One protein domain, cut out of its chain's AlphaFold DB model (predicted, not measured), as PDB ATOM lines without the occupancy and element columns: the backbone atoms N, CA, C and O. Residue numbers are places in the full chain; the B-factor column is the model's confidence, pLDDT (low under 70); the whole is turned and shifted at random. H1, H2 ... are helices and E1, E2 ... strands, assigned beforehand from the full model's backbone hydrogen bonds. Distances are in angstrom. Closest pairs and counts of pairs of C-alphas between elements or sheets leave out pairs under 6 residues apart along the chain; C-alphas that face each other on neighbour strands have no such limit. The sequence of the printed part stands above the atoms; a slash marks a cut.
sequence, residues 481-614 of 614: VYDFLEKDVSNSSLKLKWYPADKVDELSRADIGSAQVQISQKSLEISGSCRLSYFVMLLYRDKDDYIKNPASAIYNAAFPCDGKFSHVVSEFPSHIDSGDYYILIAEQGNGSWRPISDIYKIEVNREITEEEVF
ATOM      1  N   VAL A 481      -2.978 -23.208 -20.813       56.44
ATOM      2  CA  VAL A 481      -4.200 -22.794 -20.115       56.44
ATOM      3  C   VAL A 481      -5.390 -23.176 -20.984       56.44
ATOM      4  O   VAL A 481      -5.388 -22.902 -22.184       56.44
ATOM      5  N   TYR A 482      -6.388 -23.816 -20.375       55.34
ATOM      6  CA  TYR A 482      -7.646 -24.151 -21.028       55.34
ATOM      7  C   TYR A 482      -8.753 -23.213 -20.552       55.34
ATOM      8  O   TYR A 482      -8.987 -23.098 -19.347       55.34
ATOM      9  N   ASP A 483      -9.446 -22.590 -21.502       47.62
ATOM     10  CA  ASP A 483     -10.719 -21.918 -21.255       47.62
ATOM     11  C   ASP A 483     -11.862 -22.705 -21.916       47.62
ATOM     12  O   ASP A 483     -11.719 -23.228 -23.026       47.62
ATOM     13  N   PHE A 484     -13.010 -22.765 -21.240       65.62
ATOM     14  CA  PHE A 484     -14.209 -23.467 -21.696       65.62
ATOM     15  C   PHE A 484     -15.392 -22.508 -21.821       65.62
ATOM     16  O   PHE A 484     -15.722 -21.784 -20.877       65.62
ATOM     17  N   LEU A 485     -16.067 -22.529 -22.974       56.62
ATOM     18  CA  LEU A 485     -17.283 -21.747 -23.204       56.62
ATOM     19  C   LEU A 485     -18.497 -22.659 -23.401       56.62
ATOM     20  O   LEU A 485     -18.483 -23.590 -24.211       56.62
ATOM     21  N   GLU A 486     -19.568 -22.361 -22.665       53.47
ATOM     22  CA  GLU A 486     -20.882 -22.967 -22.861       53.47
ATOM     23  C   GLU A 486     -21.560 -22.367 -24.094       53.47
ATOM     24  O   GLU A 486     -21.614 -21.147 -24.271       53.47
ATOM     25  N   LYS A 487     -22.101 -23.233 -24.955       51.75
ATOM     26  CA  LYS A 487     -22.801 -22.828 -26.174       51.75
ATOM     27  C   LYS A 487     -24.107 -23.601 -26.276       51.75
ATOM     28  O   LYS A 487     -24.102 -24.763 -26.678       51.75
ATOM     29  N   ASP A 488     -25.203 -22.937 -25.908       42.62
ATOM     30  CA  ASP A 488     -26.569 -23.476 -25.860       42.62
ATOM     31  C   ASP A 488     -26.887 -24.437 -27.020       42.62
ATOM     32  O   ASP A 488     -27.190 -24.023 -28.147       42.62
ATOM     33  N   VAL A 489     -26.913 -25.742 -26.736       45.50
ATOM     34  CA  VAL A 489     -27.578 -26.715 -27.609       45.50
ATOM     35  C   VAL A 489     -29.017 -26.849 -27.140       45.50
ATOM     36  O   VAL A 489     -29.387 -27.762 -26.408       45.50
ATOM     37  N   SER A 490     -29.835 -25.910 -27.613       38.59
ATOM     38  CA  SER A 490     -31.293 -25.959 -27.512       38.59
ATOM     39  C   SER A 490     -31.832 -27.374 -27.782       38.59
ATOM     40  O   SER A 490     -31.643 -27.925 -28.869       38.59
ATOM     41  N   ASN A 491     -32.542 -27.926 -26.792       41.06
ATOM     42  CA  ASN A 491     -33.214 -29.229 -26.811       41.06
ATOM     43  C   ASN A 491     -32.315 -30.439 -27.124       41.06
ATOM     44  O   ASN A 491     -32.397 -31.056 -28.192       41.06
ATOM     45  N   SER A 492     -31.586 -30.891 -26.107       40.94
ATOM     46  CA  SER A 492     -31.089 -32.263 -25.977       40.94
ATOM     47  C   SER A 492     -32.222 -33.279 -25.729       40.94
ATOM     48  O   SER A 492     -32.203 -34.063 -24.793       40.94
ATOM     49  N   SER A 493     -33.241 -33.326 -26.594       41.25
ATOM     50  CA  SER A 493     -34.204 -34.434 -26.552       41.25
ATOM     51  C   SER A 493     -33.558 -35.683 -27.161       41.25
ATOM     52  O   SER A 493     -33.729 -35.971 -28.355       41.25
ATOM     53  N   LEU A 494     -32.768 -36.399 -26.362       44.47
ATOM     54  CA  LEU A 494     -31.953 -37.518 -26.813       44.47
ATOM     55  C   LEU A 494     -32.816 -38.750 -27.101       44.47
ATOM     56  O   LEU A 494     -33.000 -39.657 -26.296       44.47
ATOM     57  N   LYS A 495     -33.339 -38.805 -28.328       42.81
ATOM     58  CA  LYS A 495     -33.740 -40.075 -28.928       42.81
ATOM     59  C   LYS A 495     -32.474 -40.774 -29.404       42.81
ATOM     60  O   LYS A 495     -31.984 -40.472 -30.492       42.81
ATOM     61  N   LEU A 496     -31.981 -41.713 -28.598       52.91
ATOM     62  CA  LEU A 496     -30.947 -42.687 -28.957       52.91
ATOM     63  C   LEU A 496     -31.446 -43.591 -30.101       52.91
ATOM     64  O   LEU A 496     -31.793 -44.745 -29.890       52.91
ATOM     65  N   LYS A 497     -31.529 -43.062 -31.330       47.91
ATOM     66  CA  LYS A 497     -32.149 -43.740 -32.491       47.91
ATOM     67  C   LYS A 497     -31.488 -45.070 -32.883       47.91
ATOM     68  O   LYS A 497     -32.071 -45.806 -33.671       47.91
ATOM     69  N   TRP A 498     -30.276 -45.319 -32.395       45.81
ATOM     70  CA  TRP A 498     -29.478 -46.521 -32.637       45.81
ATOM     71  C   TRP A 498     -29.481 -47.499 -31.457       45.81
ATOM     72  O   TRP A 498     -29.136 -48.662 -31.643       45.81
ATOM     73  N   TYR A 499     -29.863 -47.051 -30.256       47.12
ATOM     74  CA  TYR A 499     -30.039 -47.962 -29.135       47.12
ATOM     75  C   TYR A 499     -31.298 -48.795 -29.424       47.12
ATOM     76  O   TYR A 499     -32.306 -48.204 -29.833       47.12
ATOM     77  N   PRO A 500     -31.262 -50.135 -29.289       52.31
ATOM     78  CA  PRO A 500     -32.373 -50.990 -29.705       52.31
ATOM     79  C   PRO A 500     -33.675 -50.528 -29.046       52.31
ATOM     80  O   PRO A 500     -33.694 -50.293 -27.841       52.31
ATOM     81  N   ALA A 501     -34.748 -50.317 -29.814       47.12
ATOM     82  CA  ALA A 501     -35.961 -49.667 -29.300       47.12
ATOM     83  C   ALA A 501     -36.639 -50.475 -28.172       47.12
ATOM     84  O   ALA A 501     -37.197 -49.903 -27.240       47.12
ATOM     85  N   ASP A 502     -36.505 -51.797 -28.232       50.72
ATOM     86  CA  ASP A 502     -36.802 -52.773 -27.182       50.72
ATOM     87  C   ASP A 502     -36.017 -52.517 -25.883       50.72
ATOM     88  O   ASP A 502     -36.585 -52.608 -24.796       50.72
ATOM     89  N   LYS A 503     -34.755 -52.087 -25.987       49.53
ATOM     90  CA  LYS A 503     -33.921 -51.670 -24.849       49.53
ATOM     91  C   LYS A 503     -34.036 -50.186 -24.490       49.53
ATOM     92  O   LYS A 503     -33.674 -49.810 -23.383       49.53
ATOM     93  N   VAL A 504     -34.562 -49.321 -25.358       50.59
ATOM     94  CA  VAL A 504     -34.942 -47.943 -24.973       50.59
ATOM     95  C   VAL A 504     -36.118 -47.986 -23.995       50.59
ATOM     96  O   VAL A 504     -36.144 -47.237 -23.021       50.59
ATOM     97  N   ASP A 505     -37.043 -48.922 -24.203       48.06
ATOM     98  CA  ASP A 505     -38.094 -49.241 -23.238       48.06
ATOM     99  C   ASP A 505     -37.500 -49.754 -21.906       48.06
ATOM    100  O   ASP A 505     -37.982 -49.348 -20.848       48.06
ATOM    101  N   GLU A 506     -36.421 -50.553 -21.927       48.56
ATOM    102  CA  GLU A 506     -35.649 -50.897 -20.715       48.56
ATOM    103  C   GLU A 506     -34.980 -49.668 -20.080       48.56
ATOM    104  O   GLU A 506     -35.188 -49.447 -18.895       48.56
ATOM    105  N   LEU A 507     -34.261 -48.816 -20.826       49.88
ATOM    106  CA  LEU A 507     -33.649 -47.577 -20.301       49.88
ATOM    107  C   LEU A 507     -34.680 -46.642 -19.651       49.88
ATOM    108  O   LEU A 507     -34.373 -45.986 -18.663       49.88
ATOM    109  N   SER A 508     -35.906 -46.587 -20.184       50.50
ATOM    110  CA  SER A 508     -36.997 -45.774 -19.623       50.50
ATOM    111  C   SER A 508     -37.679 -46.387 -18.390       50.50
ATOM    112  O   SER A 508     -38.398 -45.688 -17.677       50.50
ATOM    113  N   ARG A 509     -37.477 -47.691 -18.147       49.91
ATOM    114  CA  ARG A 509     -38.005 -48.443 -16.992       49.91
ATOM    115  C   ARG A 509     -36.931 -48.784 -15.955       49.91
ATOM    116  O   ARG A 509     -37.281 -49.179 -14.847       49.91
ATOM    117  N   ALA A 510     -35.657 -48.670 -16.312       54.47
ATOM    118  CA  ALA A 510     -34.524 -49.002 -15.469       54.47
ATOM    119  C   ALA A 510     -34.074 -47.801 -14.634       54.47
ATOM    120  O   ALA A 510     -34.024 -46.666 -15.102       54.47
ATOM    121  N   ASP A 511     -33.655 -48.096 -13.407       61.31
ATOM    122  CA  ASP A 511     -32.840 -47.220 -12.573       61.31
ATOM    123  C   ASP A 511     -31.465 -46.988 -13.234       61.31
ATOM    124  O   ASP A 511     -30.475 -47.599 -12.844       61.31
ATOM    125  N   ILE A 512     -31.381 -46.144 -14.259       72.06
ATOM    126  CA  ILE A 512     -30.099 -45.731 -14.847       72.06
ATOM    127  C   ILE A 512     -29.422 -44.647 -14.006       72.06
ATOM    128  O   ILE A 512     -30.058 -43.981 -13.183       72.06
ATOM    129  N   GLY A 513     -28.115 -44.473 -14.209       74.88
ATOM    130  CA  GLY A 513     -27.426 -43.274 -13.749       74.88
ATOM    131  C   GLY A 513     -27.988 -41.993 -14.377       74.88
ATOM    132  O   GLY A 513     -28.753 -42.017 -15.342       74.88
ATOM    133  N   SER A 514     -27.561 -40.854 -13.846       82.62
ATOM    134  CA  SER A 514     -27.817 -39.530 -14.410       82.62
ATOM    135  C   SER A 514     -26.558 -38.688 -14.289       82.62
ATOM    136  O   SER A 514     -25.952 -38.665 -13.220       82.62
ATOM    137  N   ALA A 515     -26.162 -37.978 -15.344       83.81
ATOM    138  CA  ALA A 515     -25.090 -36.989 -15.257       83.81
ATOM    139  C   ALA A 515     -25.537 -35.616 -15.751       83.81
ATOM    140  O   ALA A 515     -26.376 -35.494 -16.642       83.81
ATOM    141  N   GLN A 516     -24.912 -34.596 -15.180       83.12
ATOM    142  CA  GLN A 516     -24.960 -33.211 -15.619       83.12
ATOM    143  C   GLN A 516     -23.528 -32.707 -15.801       83.12
ATOM    144  O   GLN A 516     -22.613 -33.097 -15.071       83.12
ATOM    145  N   VAL A 517     -23.351 -31.816 -16.769       81.06
ATOM    146  CA  VAL A 517     -22.077 -31.165 -17.063       81.06
ATOM    147  C   VAL A 517     -22.270 -29.671 -16.829       81.06
ATOM    148  O   VAL A 517     -23.143 -29.061 -17.439       81.06
ATOM    149  N   GLN A 518     -21.494 -29.098 -15.913       81.56
ATOM    150  CA  GLN A 518     -21.492 -27.675 -15.583       81.56
ATOM    151  C   GLN A 518     -20.178 -27.061 -16.062       81.56
ATOM    152  O   GLN A 518     -19.091 -27.482 -15.663       81.56
ATOM    153  N   ILE A 519     -20.268 -26.069 -16.944       76.31
ATOM    154  CA  ILE A 519     -19.103 -25.422 -17.544       76.31
ATOM    155  C   ILE A 519     -18.780 -24.162 -16.739       76.31
ATOM    156  O   ILE A 519     -19.583 -23.236 -16.658       76.31
ATOM    157  N   SER A 520     -17.586 -24.110 -16.155       73.56
ATOM    158  CA  SER A 520     -16.970 -22.872 -15.672       73.56
ATOM    159  C   SER A 520     -15.878 -22.440 -16.646       73.56
ATOM    160  O   SER A 520     -15.262 -23.281 -17.293       73.56
ATOM    161  N   GLN A 521     -15.574 -21.138 -16.693       69.62
ATOM    162  CA  GLN A 521     -14.609 -20.564 -17.646       69.62
ATOM    163  C   GLN A 521     -13.264 -21.304 -17.719       69.62
ATOM    164  O   GLN A 521     -12.673 -21.327 -18.783       69.62
ATOM    165  N   LYS A 522     -12.801 -21.917 -16.618       73.12
ATOM    166  CA  LYS A 522     -11.500 -22.609 -16.506       73.12
ATOM    167  C   LYS A 522     -11.593 -24.098 -16.154       73.12
ATOM    168  O   LYS A 522     -10.573 -24.726 -15.887       73.12
ATOM    169  N   SER A 523     -12.802 -24.647 -16.044       77.19
ATOM    170  CA  SER A 523     -12.991 -26.040 -15.630       77.19
ATOM    171  C   SER A 523     -14.385 -26.570 -15.948       77.19
ATOM    172  O   SER A 523     -15.387 -25.889 -15.730       77.19
ATOM    173  N   LEU A 524     -14.448 -27.828 -16.357       82.19
ATOM    174  CA  LEU A 524     -15.672 -28.587 -16.570       82.19
ATOM    175  C   LEU A 524     -15.973 -29.428 -15.318       82.19
ATOM    176  O   LEU A 524     -15.224 -30.356 -15.025       82.19
ATOM    177  N   GLU A 525     -17.041 -29.132 -14.575       86.56
ATOM    178  CA  GLU A 525     -17.499 -30.002 -13.483       86.56
ATOM    179  C   GLU A 525     -18.564 -30.976 -13.998       86.56
ATOM    180  O   GLU A 525     -19.631 -30.592 -14.473       86.56
ATOM    181  N   ILE A 526     -18.271 -32.265 -13.887       88.50
ATOM    182  CA  ILE A 526     -19.123 -33.363 -14.326       88.50
ATOM    183  C   ILE A 526     -19.596 -34.079 -13.066       88.50
ATOM    184  O   ILE A 526     -18.791 -34.667 -12.349       88.50
ATOM    185  N   SER A 527     -20.897 -34.035 -12.780       88.69
ATOM    186  CA  SER A 527     -21.461 -34.627 -11.561       88.69
ATOM    187  C   SER A 527     -22.704 -35.458 -11.844       88.69
ATOM    188  O   SER A 527     -23.407 -35.238 -12.830       88.69
ATOM    189  N   GLY A 528     -22.984 -36.437 -10.984       90.38
ATOM    190  CA  GLY A 528     -24.079 -37.357 -11.245       90.38
ATOM    191  C   GLY A 528     -24.250 -38.512 -10.267       90.38
ATOM    192  O   GLY A 528     -23.657 -38.576  -9.185       90.38
ATOM    193  N   SER A 529     -25.103 -39.439 -10.687       87.19
ATOM    194  CA  SER A 529     -25.336 -40.747 -10.085       87.19
ATOM    195  C   SER A 529     -25.084 -41.854 -11.103       87.19
ATOM    196  O   SER A 529     -25.297 -41.672 -12.298       87.19
ATOM    197  N   CYS A 530     -24.640 -43.006 -10.625       86.81
ATOM    198  CA  CYS A 530     -24.388 -44.205 -11.418       86.81
ATOM    199  C   CYS A 530     -24.961 -45.419 -10.682       86.81
ATOM    200  O   CYS A 530     -25.223 -45.370  -9.478       86.81
ATOM    201  N   ARG A 531     -25.148 -46.523 -11.397       84.31
ATOM    202  CA  ARG A 531     -25.411 -47.850 -10.826       84.31
ATOM    203  C   ARG A 531     -24.312 -48.857 -11.145       84.31
ATOM    204  O   ARG A 531     -24.221 -49.865 -10.452       84.31
ATOM    205  N   LEU A 532     -23.526 -48.620 -12.194       84.56
ATOM    206  CA  LEU A 532     -22.360 -49.439 -12.523       84.56
ATOM    207  C   LEU A 532     -21.084 -48.862 -11.892       84.56
ATOM    208  O   LEU A 532     -21.040 -47.689 -11.531       84.56
ATOM    209  N   SER A 533     -20.053 -49.701 -11.767       88.25
ATOM    210  CA  SER A 533     -18.808 -49.411 -11.039       88.25
ATOM    211  C   SER A 533     -17.978 -48.250 -11.594       88.25
ATOM    212  O   SER A 533     -17.070 -47.785 -10.909       88.25
ATOM    213  N   TYR A 534     -18.266 -47.791 -12.813       89.12
ATOM    214  CA  TYR A 534     -17.581 -46.679 -13.460       89.12
ATOM    215  C   TYR A 534     -18.574 -45.726 -14.127       89.12
ATOM    216  O   TYR A 534     -19.580 -46.160 -14.696       89.12
ATOM    217  N   PHE A 535     -18.247 -44.434 -14.139       91.81
ATOM    218  CA  PHE A 535     -18.763 -43.503 -15.143       91.81
ATOM    219  C   PHE A 535     -17.692 -43.297 -16.224       91.81
ATOM    220  O   PHE A 535     -16.498 -43.411 -15.957       91.81
ATOM    221  N   VAL A 536     -18.110 -43.037 -17.458       90.94
ATOM    222  CA  VAL A 536     -17.232 -42.915 -18.626       90.94
ATOM    223  C   VAL A 536     -17.468 -41.567 -19.284       90.94
ATOM    224  O   VAL A 536     -18.612 -41.179 -19.522       90.94
ATOM    225  N   MET A 537     -16.382 -40.864 -19.581       92.38
ATOM    226  CA  MET A 537     -16.380 -39.600 -20.297       92.38
ATOM    227  C   MET A 537     -15.933 -39.832 -21.739       92.38
ATOM    228  O   MET A 537     -14.820 -40.303 -21.976       92.38
ATOM    229  N   LEU A 538     -16.800 -39.487 -22.689       89.75
ATOM    230  CA  LEU A 538     -16.559 -39.622 -24.122       89.75
ATOM    231  C   LEU A 538     -16.565 -38.236 -24.770       89.75
ATOM    232  O   LEU A 538     -17.528 -37.490 -24.595       89.75
ATOM    233  N   LEU A 539     -15.524 -37.901 -25.535       90.38
ATOM    234  CA  LEU A 539     -15.442 -36.662 -26.315       90.38
ATOM    235  C   LEU A 539     -15.371 -36.975 -27.812       90.38
ATOM    236  O   LEU A 539     -14.545 -37.778 -28.243       90.38
ATOM    237  N   TYR A 540     -16.197 -36.299 -28.605       88.12
ATOM    238  CA  TYR A 540     -16.283 -36.452 -30.058       88.12
ATOM    239  C   TYR A 540     -16.016 -35.123 -30.777       88.12
ATOM    240  O   TYR A 540     -16.348 -34.054 -30.255       88.12
ATOM    241  N   ARG A 541     -15.449 -35.187 -31.992       87.94
ATOM    242  CA  ARG A 541     -15.290 -34.016 -32.878       87.94
ATOM    243  C   ARG A 541     -16.622 -33.620 -33.526       87.94
ATOM    244  O   ARG A 541     -16.937 -32.436 -33.593       87.94
ATOM    245  N   ASP A 542     -17.439 -34.596 -33.925       82.88
ATOM    246  CA  ASP A 542     -18.727 -34.358 -34.579       82.88
ATOM    247  C   ASP A 542     -19.932 -34.756 -33.716       82.88
ATOM    248  O   ASP A 542     -19.925 -35.757 -32.998       82.88
ATOM    249  N   LYS A 543     -21.026 -33.987 -33.828       77.56
ATOM    250  CA  LYS A 543     -22.229 -34.168 -32.991       77.56
ATOM    251  C   LYS A 543     -22.844 -35.559 -33.113       77.56
ATOM    252  O   LYS A 543     -23.417 -36.044 -32.146       77.56
ATOM    253  N   ASP A 544     -22.790 -36.165 -34.296       74.06
ATOM    254  CA  ASP A 544     -23.456 -37.437 -34.599       74.06
ATOM    255  C   ASP A 544     -22.541 -38.664 -34.426       74.06
ATOM    256  O   ASP A 544     -22.990 -39.788 -34.665       74.06
ATOM    257  N   ASP A 545     -21.272 -38.487 -34.054       78.44
ATOM    258  CA  ASP A 545     -20.292 -39.582 -34.050       78.44
ATOM    259  C   ASP A 545     -20.657 -40.686 -33.059       78.44
ATOM    260  O   ASP A 545     -20.652 -41.860 -33.420       78.44
ATOM    261  N   TYR A 546     -21.146 -40.325 -31.872       72.50
ATOM    262  CA  TYR A 546     -21.713 -41.266 -30.898       72.50
ATOM    263  C   TYR A 546     -22.878 -42.135 -31.435       72.50
ATOM    264  O   TYR A 546     -23.260 -43.104 -30.785       72.50
ATOM    265  N   ILE A 547     -23.481 -41.779 -32.581       70.19
ATOM    266  CA  ILE A 547     -24.484 -42.585 -33.303       70.19
ATOM    267  C   ILE A 547     -23.833 -43.381 -34.433       70.19
ATOM    268  O   ILE A 547     -24.119 -44.563 -34.608       70.19
ATOM    269  N   LYS A 548     -23.044 -42.703 -35.272       74.44
ATOM    270  CA  LYS A 548     -22.566 -43.231 -36.559       74.44
ATOM    271  C   LYS A 548     -21.322 -44.102 -36.411       74.44
ATOM    272  O   LYS A 548     -21.150 -45.046 -37.175       74.44
ATOM    273  N   ASN A 549     -20.463 -43.758 -35.459       76.56
ATOM    274  CA  ASN A 549     -19.218 -44.441 -35.150       76.56
ATOM    275  C   ASN A 549     -18.838 -44.197 -33.672       76.56
ATOM    276  O   ASN A 549     -17.960 -43.375 -33.395       76.56
ATOM    277  N   PRO A 550     -19.462 -44.898 -32.702       73.06
ATOM    278  CA  PRO A 550     -19.208 -44.672 -31.275       73.06
ATOM    279  C   PRO A 550     -17.737 -44.843 -30.855       73.06
ATOM    280  O   PRO A 550     -17.341 -44.303 -29.824       73.06
ATOM    281  N   ALA A 551     -16.931 -45.549 -31.660       77.44
ATOM    282  CA  ALA A 551     -15.495 -45.751 -31.467       77.44
ATOM    283  C   ALA A 551     -14.616 -44.559 -31.909       77.44
ATOM    284  O   ALA A 551     -13.422 -44.562 -31.635       77.44
ATOM    285  N   SER A 552     -15.175 -43.528 -32.554       83.56
ATOM    286  CA  SER A 552     -14.448 -42.296 -32.930       83.56
ATOM    287  C   SER A 552     -14.273 -41.285 -31.784       83.56
ATOM    288  O   SER A 552     -13.871 -40.145 -32.019       83.56
ATOM    289  N   ALA A 553     -14.562 -41.689 -30.544       85.81
ATOM    290  CA  ALA A 553     -14.312 -40.870 -29.366       85.81
ATOM    291  C   ALA A 553     -12.806 -40.566 -29.250       85.81
ATOM    292  O   ALA A 553     -11.998 -41.462 -29.016       85.81
ATOM    293  N   ILE A 554     -12.433 -39.294 -29.402       85.62
ATOM    294  CA  ILE A 554     -11.041 -38.814 -29.317       85.62
ATOM    295  C   ILE A 554     -10.526 -38.730 -27.872       85.62
ATOM    296  O   ILE A 554      -9.333 -38.540 -27.631       85.62
ATOM    297  N   TYR A 555     -11.439 -38.857 -26.915       86.44
ATOM    298  CA  TYR A 555     -11.176 -39.065 -25.502       86.44
ATOM    299  C   TYR A 555     -12.215 -40.057 -24.991       86.44
ATOM    300  O   TYR A 555     -13.409 -39.878 -25.234       86.44
ATOM    301  N   ASN A 556     -11.755 -41.107 -24.322       89.44
ATOM    302  CA  ASN A 556     -12.587 -42.152 -23.744       89.44
ATOM    303  C   ASN A 556     -11.930 -42.585 -22.433       89.44
ATOM    304  O   ASN A 556     -10.955 -43.335 -22.449       89.44
ATOM    305  N   ALA A 557     -12.421 -42.055 -21.316       86.00
ATOM    306  CA  ALA A 557     -11.845 -42.287 -19.996       86.00
ATOM    307  C   ALA A 557     -12.915 -42.783 -19.020       86.00
ATOM    308  O   ALA A 557     -13.967 -42.158 -18.872       86.00
ATOM    309  N   ALA A 558     -12.634 -43.902 -18.353       87.69
ATOM    310  CA  ALA A 558     -13.483 -44.477 -17.317       87.69
ATOM    311  C   ALA A 558     -12.951 -44.114 -15.924       87.69
ATOM    312  O   ALA A 558     -11.751 -44.193 -15.663       87.69
ATOM    313  N   PHE A 559     -13.856 -43.755 -15.019       87.44
ATOM    314  CA  PHE A 559     -13.562 -43.290 -13.668       87.44
ATOM    315  C   PHE A 559     -14.413 -44.065 -12.652       87.44
ATOM    316  O   PHE A 559     -15.599 -44.283 -12.922       87.44
ATOM    317  N   PRO A 560     -13.858 -44.491 -11.500       87.44
ATOM    318  CA  PRO A 560     -14.610 -45.224 -10.481       87.44
ATOM    319  C   PRO A 560     -15.859 -44.472 -10.014       87.44
ATOM    320  O   PRO A 560     -15.851 -43.243  -9.913       87.44
ATOM    321  N   CYS A 561     -16.929 -45.208  -9.717       88.31
ATOM    322  CA  CYS A 561     -18.208 -44.622  -9.347       88.31
ATOM    323  C   CYS A 561     -18.955 -45.419  -8.267       88.31
ATOM    324  O   CYS A 561     -19.562 -46.457  -8.529       88.31
ATOM    325  N   ASP A 562     -18.983 -44.872  -7.049       86.81
ATOM    326  CA  ASP A 562     -19.624 -45.476  -5.872       86.81
ATOM    327  C   ASP A 562     -21.079 -44.991  -5.712       86.81
ATOM    328  O   ASP A 562     -21.487 -44.413  -4.702       86.81
ATOM    329  N   GLY A 563     -21.877 -45.151  -6.768       84.25
ATOM    330  CA  GLY A 563     -23.280 -44.713  -6.829       84.25
ATOM    331  C   GLY A 563     -23.489 -43.211  -7.085       84.25
ATOM    332  O   GLY A 563     -24.551 -42.803  -7.561       84.25
ATOM    333  N   LYS A 564     -22.478 -42.378  -6.811       90.31
ATOM    334  CA  LYS A 564     -22.413 -40.949  -7.161       90.31
ATOM    335  C   LYS A 564     -21.000 -40.551  -7.566       90.31
ATOM    336  O   LYS A 564     -20.035 -41.152  -7.109       90.31
ATOM    337  N   PHE A 565     -20.900 -39.492  -8.365       89.38
ATOM    338  CA  PHE A 565     -19.633 -38.914  -8.802       89.38
ATOM    339  C   PHE A 565     -19.700 -37.384  -8.874       89.38
ATOM    340  O   PHE A 565     -20.748 -36.804  -9.164       89.38
ATOM    341  N   SER A 566     -18.561 -36.741  -8.624       90.50
ATOM    342  CA  SER A 566     -18.219 -35.417  -9.152       90.50
ATOM    343  C   SER A 566     -16.755 -35.465  -9.585       90.50
ATOM    344  O   SER A 566     -15.922 -36.067  -8.901       90.50
ATOM    345  N   HIS A 567     -16.458 -34.893 -10.744       88.06
ATOM    346  CA  HIS A 567     -15.143 -34.885 -11.362       88.06
ATOM    347  C   HIS A 567     -14.930 -33.554 -12.080       88.06
ATOM    348  O   HIS A 567     -15.795 -33.104 -12.829       88.06
ATOM    349  N   VAL A 568     -13.777 -32.927 -11.851       86.25
ATOM    350  CA  VAL A 568     -13.438 -31.617 -12.415       86.25
ATOM    351  C   VAL A 568     -12.334 -31.794 -13.449       86.25
ATOM    352  O   VAL A 568     -11.230 -32.210 -13.102       86.25
ATOM    353  N   VAL A 569     -12.620 -31.443 -14.701       83.56
ATOM    354  CA  VAL A 569     -11.634 -31.392 -15.786       83.56
ATOM    355  C   VAL A 569     -11.175 -29.949 -15.942       83.56
ATOM    356  O   VAL A 569     -11.914 -29.106 -16.450       83.56
ATOM    357  N   SER A 570      -9.965 -29.642 -15.482       78.00
ATOM    358  CA  SER A 570      -9.288 -28.368 -15.767       78.00
ATOM    359  C   SER A 570      -8.404 -28.440 -17.012       78.00
ATOM    360  O   SER A 570      -8.078 -27.410 -17.590       78.00
ATOM    361  N   GLU A 571      -7.998 -29.645 -17.414       76.19
ATOM    362  CA  GLU A 571      -7.029 -29.876 -18.482       76.19
ATOM    363  C   GLU A 571      -7.432 -31.101 -19.304       76.19
ATOM    364  O   GLU A 571      -7.811 -32.136 -18.753       76.19
ATOM    365  N   PHE A 572      -7.338 -30.981 -20.626       76.19
ATOM    366  CA  PHE A 572      -7.439 -32.108 -21.550       76.19
ATOM    367  C   PHE A 572      -6.034 -32.553 -22.002       76.19
ATOM    368  O   PHE A 572      -5.104 -31.740 -21.988       76.19
ATOM    369  N   PRO A 573      -5.854 -33.819 -22.427       72.06
ATOM    370  CA  PRO A 573      -4.637 -34.263 -23.105       72.06
ATOM    371  C   PRO A 573      -4.263 -33.373 -24.296       72.06
ATOM    372  O   PRO A 573      -5.132 -32.881 -25.016       72.06
ATOM    373  N   SER A 574      -2.968 -33.201 -24.546       65.69
ATOM    374  CA  SER A 574      -2.442 -32.237 -25.519       65.69
ATOM    375  C   SER A 574      -2.682 -32.580 -26.995       65.69
ATOM    376  O   SER A 574      -2.377 -31.750 -27.855       65.69
ATOM    377  N   HIS A 575      -3.284 -33.734 -27.309       75.44
ATOM    378  CA  HIS A 575      -3.831 -34.052 -28.638       75.44
ATOM    379  C   HIS A 575      -5.234 -33.466 -28.890       75.44
ATOM    380  O   HIS A 575      -5.790 -33.625 -29.980       75.44
ATOM    381  N   ILE A 576      -5.831 -32.816 -27.886       79.44
ATOM    382  CA  ILE A 576      -7.074 -32.056 -28.021       79.44
ATOM    383  C   ILE A 576      -6.704 -30.607 -28.352       79.44
ATOM    384  O   ILE A 576      -6.216 -29.841 -27.519       79.44
ATOM    385  N   ASP A 577      -6.895 -30.272 -29.626       81.62
ATOM    386  CA  ASP A 577      -6.717 -28.934 -30.184       81.62
ATOM    387  C   ASP A 577      -7.749 -27.935 -29.620       81.62
ATOM    388  O   ASP A 577      -8.726 -28.308 -28.969       81.62
ATOM    389  N   SER A 578      -7.583 -26.644 -29.922       82.00
ATOM    390  CA  SER A 578      -8.672 -25.678 -29.727       82.00
ATOM    391  C   SER A 578      -9.808 -25.955 -30.719       82.00
ATOM    392  O   SER A 578      -9.565 -26.044 -31.926       82.00
ATOM    393  N   GLY A 579     -11.053 -26.037 -30.249       83.62
ATOM    394  CA  GLY A 579     -12.199 -26.307 -31.115       83.62
ATOM    395  C   GLY A 579     -13.526 -26.563 -30.404       83.62
ATOM    396  O   GLY A 579     -13.621 -26.616 -29.179       83.62
ATOM    397  N   ASP A 580     -14.567 -26.733 -31.218       84.06
ATOM    398  CA  ASP A 580     -15.883 -27.214 -30.798       84.06
ATOM    399  C   ASP A 580     -15.851 -28.747 -30.630       84.06
ATOM    400  O   ASP A 580     -15.501 -29.461 -31.571       84.06
ATOM    401  N   TYR A 581     -16.297 -29.256 -29.481       88.62
ATOM    402  CA  TYR A 581     -16.386 -30.686 -29.173       88.62
ATOM    403  C   TYR A 581     -17.733 -31.065 -28.550       88.62
ATOM    404  O   TYR A 581     -18.480 -30.219 -28.052       88.62
ATOM    405  N   TYR A 582     -18.038 -32.362 -28.557       86.88
ATOM    406  CA  TYR A 582     -19.279 -32.926 -28.027       86.88
ATOM    407  C   TYR A 582     -18.968 -33.967 -26.955       86.88
ATOM    408  O   TYR A 582     -18.366 -34.998 -27.255       86.88
ATOM    409  N   ILE A 583     -19.374 -33.698 -25.714       87.19
ATOM    410  CA  ILE A 583     -19.161 -34.586 -24.567       87.19
ATOM    411  C   ILE A 583     -20.427 -35.393 -24.260       87.19
ATOM    412  O   ILE A 583     -21.529 -34.845 -24.205       87.19
ATOM    413  N   LEU A 584     -20.249 -36.696 -24.042       86.88
ATOM    414  CA  LEU A 584     -21.262 -37.649 -23.595       86.88
ATOM    415  C   LEU A 584     -20.766 -38.339 -22.321       86.88
ATOM    416  O   LEU A 584     -19.637 -38.832 -22.290       86.88
ATOM    417  N   ILE A 585     -21.612 -38.421 -21.292       89.44
ATOM    418  CA  ILE A 585     -21.334 -39.205 -20.087       89.44
ATOM    419  C   ILE A 585     -22.131 -40.510 -20.134       89.44
ATOM    420  O   ILE A 585     -23.336 -40.540 -20.405       89.44
ATOM    421  N   ALA A 586     -21.440 -41.606 -19.856       87.81
ATOM    422  CA  ALA A 586     -21.978 -42.955 -19.799       87.81
ATOM    423  C   ALA A 586     -21.648 -43.618 -18.450       87.81
ATOM    424  O   ALA A 586     -20.874 -43.087 -17.659       87.81
ATOM    425  N   GLU A 587     -22.234 -44.777 -18.172       86.50
ATOM    426  CA  GLU A 587     -21.819 -45.663 -17.081       86.50
ATOM    427  C   GLU A 587     -21.395 -47.028 -17.625       86.50
ATOM    428  O   GLU A 587     -21.910 -47.488 -18.648       86.50
ATOM    429  N   GLN A 588     -20.447 -47.676 -16.948       85.50
ATOM    430  CA  GLN A 588     -19.848 -48.935 -17.377       85.50
ATOM    431  C   GLN A 588     -19.575 -49.872 -16.191       85.50
ATOM    432  O   GLN A 588     -19.229 -49.449 -15.089       85.50
ATOM    433  N   GLY A 589     -19.751 -51.169 -16.437       82.25
ATOM    434  CA  GLY A 589     -19.355 -52.270 -15.555       82.25
ATOM    435  C   GLY A 589     -18.591 -53.309 -16.375       82.25
ATOM    436  O   GLY A 589     -17.793 -52.943 -17.228       82.25
ATOM    437  N   ASN A 590     -18.899 -54.595 -16.217       73.50
ATOM    438  CA  ASN A 590     -18.214 -55.678 -16.944       73.50
ATOM    439  C   ASN A 590     -18.537 -55.760 -18.458       73.50
ATOM    440  O   ASN A 590     -18.092 -56.686 -19.125       73.50
ATOM    441  N   GLY A 591     -19.339 -54.840 -19.003       72.31
ATOM    442  CA  GLY A 591     -19.772 -54.838 -20.406       72.31
ATOM    443  C   GLY A 591     -19.545 -53.492 -21.095       72.31
ATOM    444  O   GLY A 591     -18.822 -52.631 -20.593       72.31
ATOM    445  N   SER A 592     -20.188 -53.292 -22.247       75.81
ATOM    446  CA  SER A 592     -20.190 -52.002 -22.946       75.81
ATOM    447  C   SER A 592     -20.784 -50.886 -22.081       75.81
ATOM    448  O   SER A 592     -21.712 -51.113 -21.300       75.81
ATOM    449  N   TRP A 593     -20.272 -49.667 -22.252       81.94
ATOM    450  CA  TRP A 593     -20.835 -48.476 -21.624       81.94
ATOM    451  C   TRP A 593     -22.260 -48.191 -22.126       81.94
ATOM    452  O   TRP A 593     -22.621 -48.529 -23.257       81.94
ATOM    453  N   ARG A 594     -23.076 -47.538 -21.293       79.25
ATOM    454  CA  ARG A 594     -24.421 -47.051 -21.652       79.25
ATOM    455  C   ARG A 594     -24.574 -45.568 -21.288       79.25
ATOM    456  O   ARG A 594     -24.156 -45.193 -20.197       79.25
ATOM    457  N   PRO A 595     -25.139 -44.719 -22.162       81.38
ATOM    458  CA  PRO A 595     -25.249 -43.281 -21.908       81.38
ATOM    459  C   PRO A 595     -26.170 -42.982 -20.714       81.38
ATOM    460  O   PRO A 595     -27.236 -43.582 -20.593       81.38
ATOM    461  N   ILE A 596     -25.757 -42.038 -19.861       82.56
ATOM    462  CA  ILE A 596     -26.506 -41.558 -18.679       82.56
ATOM    463  C   ILE A 596     -26.687 -40.034 -18.658       82.56
ATOM    464  O   ILE A 596     -27.209 -39.473 -17.694       82.56
ATOM    465  N   SER A 597     -26.242 -39.343 -19.704       80.56
ATOM    466  CA  SER A 597     -26.419 -37.904 -19.858       80.56
ATOM    467  C   SER A 597     -26.897 -37.546 -21.248       80.56
ATOM    468  O   SER A 597     -26.856 -38.350 -22.183       80.56
ATOM    469  N   ASP A 598     -27.266 -36.279 -21.383       76.62
ATOM    470  CA  ASP A 598     -27.350 -35.653 -22.686       76.62
ATOM    471  C   ASP A 598     -25.960 -35.434 -23.306       76.62
ATOM    472  O   ASP A 598     -24.930 -35.644 -22.660       76.62
ATOM    473  N   ILE A 599     -25.934 -35.010 -24.572       76.88
ATOM    474  CA  ILE A 599     -24.710 -34.522 -25.213       76.88
ATOM    475  C   ILE A 599     -24.630 -33.019 -25.063       76.88
ATOM    476  O   ILE A 599     -25.487 -32.288 -25.571       76.88
ATOM    477  N   TYR A 600     -23.549 -32.576 -24.438       78.25
ATOM    478  CA  TYR A 600     -23.230 -31.169 -24.266       78.25
ATOM    479  C   TYR A 600     -22.211 -30.768 -25.324       78.25
ATOM    480  O   TYR A 600     -21.317 -31.543 -25.673       78.25
ATOM    481  N   LYS A 601     -22.349 -29.555 -25.854       82.00
ATOM    482  CA  LYS A 601     -21.321 -28.962 -26.702       82.00
ATOM    483  C   LYS A 601     -20.414 -28.107 -25.827       82.00
ATOM    484  O   LYS A 601     -20.914 -27.246 -25.108       82.00
ATOM    485  N   ILE A 602     -19.110 -28.330 -25.926       82.81
ATOM    486  CA  ILE A 602     -18.088 -27.511 -25.274       82.81
ATOM    487  C   ILE A 602     -17.203 -26.878 -26.344       82.81
ATOM    488  O   ILE A 602     -16.891 -27.512 -27.349       82.81
ATOM    489  N   GLU A 603     -16.804 -25.632 -26.138       82.50
ATOM    490  CA  GLU A 603     -15.731 -24.999 -26.905       82.50
ATOM    491  C   GLU A 603     -14.481 -25.019 -26.018       82.50
ATOM    492  O   GLU A 603     -14.513 -24.489 -24.908       82.50
ATOM    493  N   VAL A 604     -13.424 -25.695 -26.475       81.94
ATOM    494  CA  VAL A 604     -12.124 -25.784 -25.796       81.94
ATOM    495  C   VAL A 604     -11.198 -24.764 -26.448       81.94
ATOM    496  O   VAL A 604     -10.938 -24.852 -27.646       81.94
ATOM    497  N   ASN A 605     -10.686 -23.807 -25.678       78.69
ATOM    498  CA  ASN A 605      -9.629 -22.899 -26.116       78.69
ATOM    499  C   ASN A 605      -8.332 -23.237 -25.375       78.69
ATOM    500  O   ASN A 605      -8.314 -23.235 -24.147       78.69
ATOM    501  N   ARG A 606      -7.258 -23.526 -26.114       75.25
ATOM    502  CA  ARG A 606      -5.935 -23.874 -25.587       75.25
ATOM    503  C   ARG A 606      -4.944 -22.739 -25.851       75.25
ATOM    504  O   ARG A 606      -4.459 -22.584 -26.971       75.25
ATOM    505  N   GLU A 607      -4.595 -21.983 -24.815       72.50
ATOM    506  CA  GLU A 607      -3.552 -20.954 -24.889       72.50
ATOM    507  C   GLU A 607      -2.214 -21.483 -24.362       72.50
ATOM    508  O   GLU A 607      -2.127 -22.021 -23.258       72.50
ATOM    509  N   ILE A 608      -1.144 -21.313 -25.146       64.12
ATOM    510  CA  ILE A 608       0.230 -21.609 -24.725       64.12
ATOM    511  C   ILE A 608       0.880 -20.294 -24.293       64.12
ATOM    512  O   ILE A 608       1.122 -19.412 -25.115       64.12
ATOM    513  N   THR A 609       1.197 -20.181 -23.006       58.31
ATOM    514  CA  THR A 609       1.932 -19.046 -22.432       58.31
ATOM    515  C   THR A 609       3.380 -19.444 -22.145       58.31
ATOM    516  O   THR A 609       3.636 -20.502 -21.573       58.31
ATOM    517  N   GLU A 610       4.344 -18.618 -22.566       53.47
ATOM    518  CA  GLU A 610       5.754 -18.758 -22.167       53.47
ATOM    519  C   GLU A 610       6.024 -17.847 -20.962       53.47
ATOM    520  O   GLU A 610       5.869 -16.630 -21.060       53.47
ATOM    521  N   GLU A 611       6.450 -18.424 -19.839       55.41
ATOM    522  CA  GLU A 611       6.808 -17.703 -18.615       55.41
ATOM    523  C   GLU A 611       8.327 -17.839 -18.378       55.41
ATOM    524  O   GLU A 611       8.871 -18.947 -18.352       55.41
ATOM    525  N   GLU A 612       9.045 -16.713 -18.264       47.31
ATOM    526  CA  GLU A 612      10.471 -16.719 -17.900       47.31
ATOM    527  C   GLU A 612      10.610 -16.849 -16.382       47.31
ATOM    528  O   GLU A 612      10.156 -15.974 -15.641       47.31
ATOM    529  N   VAL A 613      11.277 -17.911 -15.927       54.25
ATOM    530  CA  VAL A 613      11.589 -18.116 -14.507       54.25
ATOM    531  C   VAL A 613      13.063 -17.780 -14.255       54.25
ATOM    532  O   VAL A 613      13.932 -18.083 -15.078       54.25
ATOM    533  N   PHE A 614      13.310 -17.080 -13.143       48.59
ATOM    534  CA  PHE A 614      14.607 -16.535 -12.725       48.59
ATOM    535  C   PHE A 614      15.410 -17.499 -11.847       48.59
ATOM    536  O   PHE A 614      14.778 -18.162 -10.993       48.59
TER     537      PHE A 614
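This is residues 481 to 614 of the 614 residues of an uncharacterized protein of Candidatus Yanofskybacteria bacterium RIFCSPLOWO2_01_FULL_43_22 (UniProt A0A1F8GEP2). This is a sandwich of two sheets face to face, a strongly twisted sheet of five strands covered over part of one face by a smaller sheet of three. The last strand, E8, bends sharply, and its residues 608 to 613 run out past E1 as an arm at one end of the model, while the small helix H1 lies at the opposite end. The printed part has 134 residues, with two named helices and eight named strands in the order E1 H1 E2 E3 E4 H2 E5 E6 E7 E8, and its class is mostly strand. The large sheet has the order E1 - E8 - E7 - E4 - E5 and the small one E2 - E3 - E6, both antiparallel throughout. The whole is compact, with a radius of gyration of the C-alphas of 15.9 A, and spans 62 by 30 by 25 A, the arm of E8 and H1 making the two ends of its length.

In the large sheet, E8, residues 594 to 613, bends by 80 degrees at residue 598. It forms a hairpin with E7, residues 579 to 588; N 581 and O 602 are 2.8 A apart, and N 594 and O 587 are 2.9 A apart. On the other side of E8 is the edge strand E1, residues 481 to 486, antiparallel at 145 degrees, with N 483 and O 605 at 2.9 A. E7 has E4, residues 534 to 540, as its other neighbour, with N 536 and O 586 at 2.8 A. E4 pairs in turn with the edge strand E5, residues 555 to 560, where N 537 and O 557 are 2.8 A apart. In the small sheet, E2, residues 514 to 520, and E3, residues 523 to 529, form a hairpin, with N 518 and O 525 at 2.8 A. E3 is the inner strand, and E6, residues 564 to 569, is its other neighbour, with N 526 and O 567 at 2.8 A. The parts of the two sheets that face each other are 8.3 A centre to centre, and their best planes stand 10 degrees apart. The closest C-alphas of E2 and E8 are those of Ala 515 and Ser 597, 4.9 A apart. H2, residues 545 to 548, only grazes the large sheet with its residues 545 to 546. H1, residues 501 to 509, is on neither sheet and is apart from H2. In H1, 4 of 5 O i to N i+4 pairs are within hydrogen-bond range, and H2 is too short for such a pair.

E1 begins at C-alpha 481, (-4.200, -22.794, -20.115), and ends at residue 486. H1 measures 12.5 A from residue 501 to 509. E2, from 514 to 520, measures 19.9 A, E3, from 523 to 529, 20.0 A, and E4, from 534 to 540, 19.5 A. H2, 545 to 548, E5, 555 to 560, and E6, 564 to 569, are shorter than these strands. E7 starts at C-alpha 579, (-12.199, -26.307, -31.115), and is 27.6 A long to residue 588. E8 is 46.7 A from residue 594 to C-alpha 613 at (11.589, -18.116, -14.507).

The C-alphas farthest apart are those of Asp 502 and Phe 614, 64.5 A; Phe 614 is the chain's last residue. The printed part has no cut. The link from E1 to H1, 14 residues, is long. Mean pLDDT of the printed part is 73.2, and 40 residues are under 70: residues 481 to 511, 521, 574 and 608 to 614.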